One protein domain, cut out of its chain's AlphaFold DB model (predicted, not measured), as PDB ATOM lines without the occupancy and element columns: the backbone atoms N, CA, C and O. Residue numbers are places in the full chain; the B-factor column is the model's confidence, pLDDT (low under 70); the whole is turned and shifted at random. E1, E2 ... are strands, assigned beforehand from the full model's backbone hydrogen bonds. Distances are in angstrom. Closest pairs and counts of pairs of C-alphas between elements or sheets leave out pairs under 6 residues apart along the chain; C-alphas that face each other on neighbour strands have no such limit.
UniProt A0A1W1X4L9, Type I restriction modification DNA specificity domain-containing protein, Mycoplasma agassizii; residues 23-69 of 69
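AT A GLANCE: This is residues 23 to 69 of the 69 residues of the protein "Type I restriction modification DNA specificity domain-containing protein" of Mycoplasma agassizii (UniProt A0A1W1X4L9). There is little regular structure here: a small hairpin of two strands, E1 and E2, with the unnamed stretch of residues 50 to 69 swinging away from it in a wide arc. The printed part has 47 residues, no named helix and two named strands, E1 then E2, in one antiparallel sheet; the class is all strand, with 12 residues in named elements. It is only just compact, close to loose, with a radius of gyration of the C-alphas of 11.1 A and spans of 29 by 25 by 18 A.

HOW THE PARTS SIT: E1, residues 30 to 36, and E2, residues 45 to 49, form a hairpin, antiparallel at 148 degrees. C-alphas 31 and 49 face each other at 4.0 A. N 35 and O 47, 2.8 A apart, and N 49 and O 33, 2.8 A, are within hydrogen-bond range.

IN THESE COORDINATES: E1 begins at C-alpha 30 (162.345, 177.647, 165.543) and is 14.0 A long. E2, 10.7 A long, ends at C-alpha 49 (161.254, 181.121, 167.936).

THE WHOLE: The C-alphas farthest apart, Glu 53 and Leu 69, are 31.2 A apart. The printed part has no cut, and the link from E1 to E2 is short. Residue 23 and residues 67 to 69 are under pLDDT 70.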
ATOM      1  N   SER A  23     164.022 181.980 179.735       66.12
ATOM      2  CA  SER A  23     163.904 180.611 179.245       66.12
ATOM      3  C   SER A  23     165.142 180.254 178.425       66.12
ATOM      4  O   SER A  23     165.632 181.055 177.628       66.12
ATOM      5  N   ASN A  24     165.660 179.039 178.624       70.56
ATOM      6  CA  ASN A  24     166.760 178.522 177.815       70.56
ATOM      7  C   ASN A  24     166.305 178.408 176.353       70.56
ATOM      8  O   ASN A  24     165.453 177.567 176.051       70.56
ATOM      9  N   ILE A  25     166.915 179.199 175.461       74.12
ATOM     10  CA  ILE A  25     166.656 179.189 174.008       74.12
ATOM     11  C   ILE A  25     166.675 177.769 173.440       74.12
ATOM     12  O   ILE A  25     165.838 177.441 172.612       74.12
ATOM     13  N   SER A  26     167.580 176.902 173.908       74.81
ATOM     14  CA  SER A  26     167.754 175.540 173.381       74.81
ATOM     15  C   SER A  26     166.503 174.659 173.478       74.81
ATOM     16  O   SER A  26     166.452 173.608 172.848       74.81
ATOM     17  N   LYS A  27     165.512 175.045 174.294       79.00
ATOM     18  CA  LYS A  27     164.234 174.328 174.438       79.00
ATOM     19  C   LYS A  27     163.115 174.909 173.570       79.00
ATOM     20  O   LYS A  27     162.028 174.335 173.535       79.00
ATOM     21  N   LEU A  28     163.351 176.047 172.924       82.75
ATOM     22  CA  LEU A  28     162.376 176.721 172.078       82.75
ATOM     23  C   LEU A  28     162.496 176.201 170.646       82.75
ATOM     24  O   LEU A  28     163.593 175.982 170.135       82.75
ATOM     25  N   LYS A  29     161.349 175.990 170.005       88.12
ATOM     26  CA  LYS A  29     161.285 175.615 168.594       88.12
ATOM     27  C   LYS A  29     161.535 176.837 167.720       88.12
ATOM     28  O   LYS A  29     161.161 177.944 168.099       88.12
ATOM     29  N   GLN A  30     162.144 176.617 166.559       91.44
ATOM     30  CA  GLN A  30     162.345 177.647 165.543       91.44
ATOM     31  C   GLN A  30     160.993 178.178 165.055       91.44
ATOM     32  O   GLN A  30     160.090 177.393 164.781       91.44
ATOM     33  N   GLY A  31     160.874 179.493 164.913       92.88
ATOM     34  CA  GLY A  31     159.682 180.148 164.377       92.88
ATOM     35  C   GLY A  31     160.013 181.553 163.891       92.88
ATOM     36  O   GLY A  31     161.162 181.803 163.536       92.88
ATOM     37  N   ASP A  32     159.028 182.452 163.922       94.00
ATOM     38  CA  ASP A  32     159.122 183.792 163.319       94.00
ATOM     39  C   ASP A  32     159.106 184.936 164.350       94.00
ATOM     40  O   ASP A  32     159.160 186.113 163.985       94.00
ATOM     41  N   VAL A  33     159.034 184.628 165.650       91.81
ATOM     42  CA  VAL A  33     159.017 185.643 166.715       91.81
ATOM     43  C   VAL A  33     160.444 185.909 167.198       91.81
ATOM     44  O   VAL A  33     161.122 184.961 167.599       91.81
ATOM     45  N   PRO A  34     160.926 187.166 167.210       91.62
ATOM     46  CA  PRO A  34     162.275 187.462 167.671       91.62
ATOM     47  C   PRO A  34     162.406 187.200 169.174       91.62
ATOM     48  O   PRO A  34     161.669 187.758 169.989       91.62
ATOM     49  N   TYR A  35     163.389 186.389 169.550       89.88
ATOM     50  CA  TYR A  35     163.817 186.244 170.934       89.88
ATOM     51  C   TYR A  35     164.853 187.323 171.253       89.88
ATOM     52  O   TYR A  35     165.959 187.314 170.703       89.88
ATOM     53  N   VAL A  36     164.496 188.234 172.159       88.69
ATOM     54  CA  VAL A  36     165.384 189.292 172.653       88.69
ATOM     55  C   VAL A  36     166.033 188.831 173.954       88.69
ATOM     56  O   VAL A  36     165.342 188.567 174.936       88.69
ATOM     57  N   GLY A  37     167.358 188.725 173.961       86.00
ATOM     58  CA  GLY A  37     168.141 188.280 175.110       86.00
ATOM     59  C   GLY A  37     169.339 189.179 175.388       86.00
ATOM     60  O   GLY A  37     169.470 190.266 174.831       86.00
ATOM     61  N   ALA A  38     170.215 188.716 176.280       85.44
ATOM     62  CA  ALA A  38     171.336 189.488 176.797       85.44
ATOM     63  C   ALA A  38     172.528 189.562 175.823       85.44
ATOM     64  O   ALA A  38     173.593 189.009 176.084       85.44
ATOM     65  N   THR A  39     172.349 190.220 174.678       84.94
ATOM     66  CA  THR A  39     173.419 190.440 173.696       84.94
ATOM     67  C   THR A  39     173.468 191.896 173.246       84.94
ATOM     68  O   THR A  39     172.448 192.572 173.143       84.94
ATOM     69  N   ASP A  40     174.676 192.370 172.963       87.19
ATOM     70  CA  ASP A  40     174.966 193.664 172.344       87.19
ATOM     71  C   ASP A  40     174.820 193.638 170.810       87.19
ATOM     72  O   ASP A  40     174.928 194.669 170.147       87.19
ATOM     73  N   ARG A  41     174.555 192.464 170.225       87.94
ATOM     74  CA  ARG A  41     174.398 192.273 168.780       87.94
ATOM     75  C   ARG A  41     172.934 192.370 168.370       87.94
ATOM     76  O   ARG A  41     172.044 192.000 169.127       87.94
ATOM     77  N   ASN A  42     172.690 192.825 167.141       91.75
ATOM     78  CA  ASN A  42     171.373 192.802 166.491       91.75
ATOM     79  C   ASN A  42     170.222 193.330 167.376       91.75
ATOM     80  O   ASN A  42     169.144 192.739 167.430       91.75
ATOM     81  N   ASN A  43     170.468 194.414 168.124       89.56
ATOM     82  CA  ASN A  43     169.508 195.007 169.064       89.56
ATOM     83  C   ASN A  43     168.932 194.005 170.087       89.56
ATOM     84  O   ASN A  43     167.755 194.074 170.440       89.56
ATOM     85  N   GLY A  44     169.746 193.047 170.535       89.00
ATOM     86  CA  GLY A  44     169.350 192.022 171.498       89.00
ATOM     87  C   GLY A  44     168.709 190.778 170.877       89.00
ATOM     88  O   GLY A  44     168.478 189.807 171.594       89.00
ATOM     89  N   VAL A  45     168.420 190.754 169.571       91.19
ATOM     90  CA  VAL A  45     167.778 189.599 168.922       91.19
ATOM     91  C   VAL A  45     168.786 188.465 168.734       91.19
ATOM     92  O   VAL A  45     169.722 188.578 167.939       91.19
ATOM     93  N   MET A  46     168.570 187.350 169.437       89.50
ATOM     94  CA  MET A  46     169.471 186.188 169.426       89.50
ATOM     95  C   MET A  46     169.026 185.075 168.471       89.50
ATOM     96  O   MET A  46     169.867 184.352 167.947       89.50
ATOM     97  N   SER A  47     167.717 184.899 168.279       91.56
ATOM     98  CA  SER A  47     167.134 183.893 167.381       91.56
ATOM     99  C   SER A  47     165.666 184.224 167.093       91.56
ATOM    100  O   SER A  47     165.116 185.160 167.677       91.56
ATOM    101  N   PHE A  48     165.027 183.435 166.233       92.19
ATOM    102  CA  PHE A  48     163.587 183.464 166.009       92.19
ATOM    103  C   PHE A  48     162.954 182.152 166.473       92.19
ATOM    104  O   PHE A  48     163.443 181.064 166.168       92.19
ATOM    105  N   VAL A  49     161.884 182.252 167.253       91.56
ATOM    106  CA  VAL A  49     161.254 181.121 167.936       91.56
ATOM    107  C   VAL A  49     159.751 181.096 167.687       91.56
ATOM    108  O   VAL A  49     159.155 182.094 167.277       91.56
ATOM    109  N   GLU A  50     159.125 179.945 167.915       92.12
ATOM    110  CA  GLU A  50     157.667 179.844 167.919       92.12
ATOM    111  C   GLU A  50     157.064 180.738 169.007       92.12
ATOM    112  O   GLU A  50     157.630 180.934 170.088       92.12
ATOM    113  N   ASN A  51     155.873 181.258 168.722       85.31
ATOM    114  CA  ASN A  51     155.135 182.058 169.682       85.31
ATOM    115  C   ASN A  51     154.784 181.223 170.926       85.31
ATOM    116  O   ASN A  51     154.271 180.108 170.827       85.31
ATOM    117  N   SER A  52     155.018 181.787 172.107       81.19
ATOM    118  CA  SER A  52     154.599 181.205 173.376       81.19
ATOM    119  C   SER A  52     153.943 182.276 174.225       81.19
ATOM    120  O   SER A  52     154.614 183.190 174.701       81.19
ATOM    121  N   GLU A  53     152.643 182.133 174.488       79.50
ATOM    122  CA  GLU A  53     151.883 183.079 175.320       79.50
ATOM    123  C   GLU A  53     152.503 183.276 176.712       79.50
ATOM    124  O   GLU A  53     152.389 184.342 177.306       79.50
ATOM    125  N   LYS A  54     153.219 182.264 177.220       77.81
ATOM    126  CA  LYS A  54     153.905 182.315 178.520       77.81
ATOM    127  C   LYS A  54     155.172 183.172 178.518       77.81
ATOM    128  O   LYS A  54     155.609 183.594 179.585       77.81
ATOM    129  N   HIS A  55     155.785 183.374 177.356       78.19
ATOM    130  CA  HIS A  55     157.062 184.078 177.201       78.19
ATOM    131  C   HIS A  55     156.936 185.363 176.377       78.19
ATOM    132  O   HIS A  55     157.914 186.091 176.227       78.19
ATOM    133  N   LEU A  56     155.742 185.655 175.858       84.81
ATOM    134  CA  LEU A  56     155.486 186.862 175.097       84.81
ATOM    135  C   LEU A  56     155.428 188.072 176.035       84.81
ATOM    136  O   LEU A  56     154.589 188.156 176.933       84.81
ATOM    137  N   VAL A  57     156.299 189.045 175.786       85.62
ATOM    138  CA  VAL A  57     156.224 190.357 176.429       85.62
ATOM    139  C   VAL A  57     155.411 191.281 175.529       85.62
ATOM    140  O   VAL A  57     155.677 191.397 174.332       85.62
ATOM    141  N   LYS A  58     154.393 191.937 176.095       84.56
ATOM    142  CA  LYS A  58     153.601 192.935 175.368       84.56
ATOM    143  C   LYS A  58     154.506 194.105 174.963       84.56
ATOM    144  O   LYS A  58     155.310 194.556 175.772       84.56
ATOM    145  N   GLY A  59     154.343 194.608 173.737       85.62
ATOM    146  CA  GLY A  59     155.067 195.790 173.253       85.62
ATOM    147  C   GLY A  59     154.815 197.054 174.089       85.62
ATOM    148  O   GLY A  59     154.006 197.050 175.016       85.62
ATOM    149  N   ASN A  60     155.486 198.154 173.723       88.06
ATOM    150  CA  ASN A  60     155.577 199.378 174.538       88.06
ATOM    151  C   ASN A  60     156.251 199.130 175.903       88.06
ATOM    152  O   ASN A  60     155.822 199.634 176.939       88.06
ATOM    153  N   CYS A  61     157.303 198.311 175.897       88.50
ATOM    154  CA  CYS A  61     158.096 197.971 177.068       88.50
ATOM    155  C   CYS A  61     159.573 198.297 176.835       88.50
ATOM    156  O   CYS A  61     160.054 198.267 175.702       88.50
ATOM    157  N   MET A  62     160.304 198.535 177.922       87.81
ATOM    158  CA  MET A  62     161.763 198.602 177.906       87.81
ATOM    159  C   MET A  62     162.344 197.371 178.595       87.81
ATOM    160  O   MET A  62     161.900 196.996 179.680       87.81
ATOM    161  N   ALA A  63     163.342 196.754 177.965       86.12
ATOM    162  CA  ALA A  63     164.085 195.640 178.535       86.12
ATOM    163  C   ALA A  63     165.439 196.132 179.055       86.12
ATOM    164  O   ALA A  63     166.213 196.738 178.317       86.12
ATOM    165  N   PHE A  64     165.728 195.838 180.321       83.19
ATOM    166  CA  PHE A  64     167.039 196.065 180.916       83.19
ATOM    167  C   PHE A  64     167.800 194.748 180.947       83.19
ATOM    168  O   PHE A  64     167.366 193.777 181.569       83.19
ATOM    169  N   ILE A  65     168.935 194.725 180.261       78.94
ATOM    170  CA  ILE A  65     169.839 193.585 180.211       78.94
ATOM    171  C   ILE A  65     171.039 193.919 181.090       78.94
ATOM    172  O   ILE A  65     171.785 194.852 180.800       78.94
ATOM    173  N   CYS A  66     171.235 193.145 182.151       71.00
ATOM    174  CA  CYS A  66     172.455 193.207 182.945       71.00
ATOM    175  C   CYS A  66     173.428 192.154 182.416       71.00
ATOM    176  O   CYS A  66     173.223 190.962 182.645       71.00
ATOM    177  N   ASN A  67     174.474 192.589 181.714       62.81
ATOM    178  CA  ASN A  67     175.601 191.722 181.396       62.81
ATOM    179  C   ASN A  67     176.601 191.823 182.552       62.81
ATOM    180  O   ASN A  67     177.239 192.860 182.731       62.81
ATOM    181  N   TYR A  68     176.685 190.779 183.371       57.69
ATOM    182  CA  TYR A  68     177.775 190.643 184.331       57.69
ATOM    183  C   TYR A  68     178.964 190.091 183.544       57.69
ATOM    184  O   TYR A  68     178.953 188.919 183.169       57.69
ATOM    185  N   LEU A  69     179.911 190.964 183.193       50.09
ATOM    186  CA  LEU A  69     181.246 190.531 182.776       50.09
ATOM    187  C   LEU A  69     181.941 189.820 183.942       50.09
ATOM    188  O   LEU A  69     181.748 190.278 185.094       50.09
TER     189      LEU A  69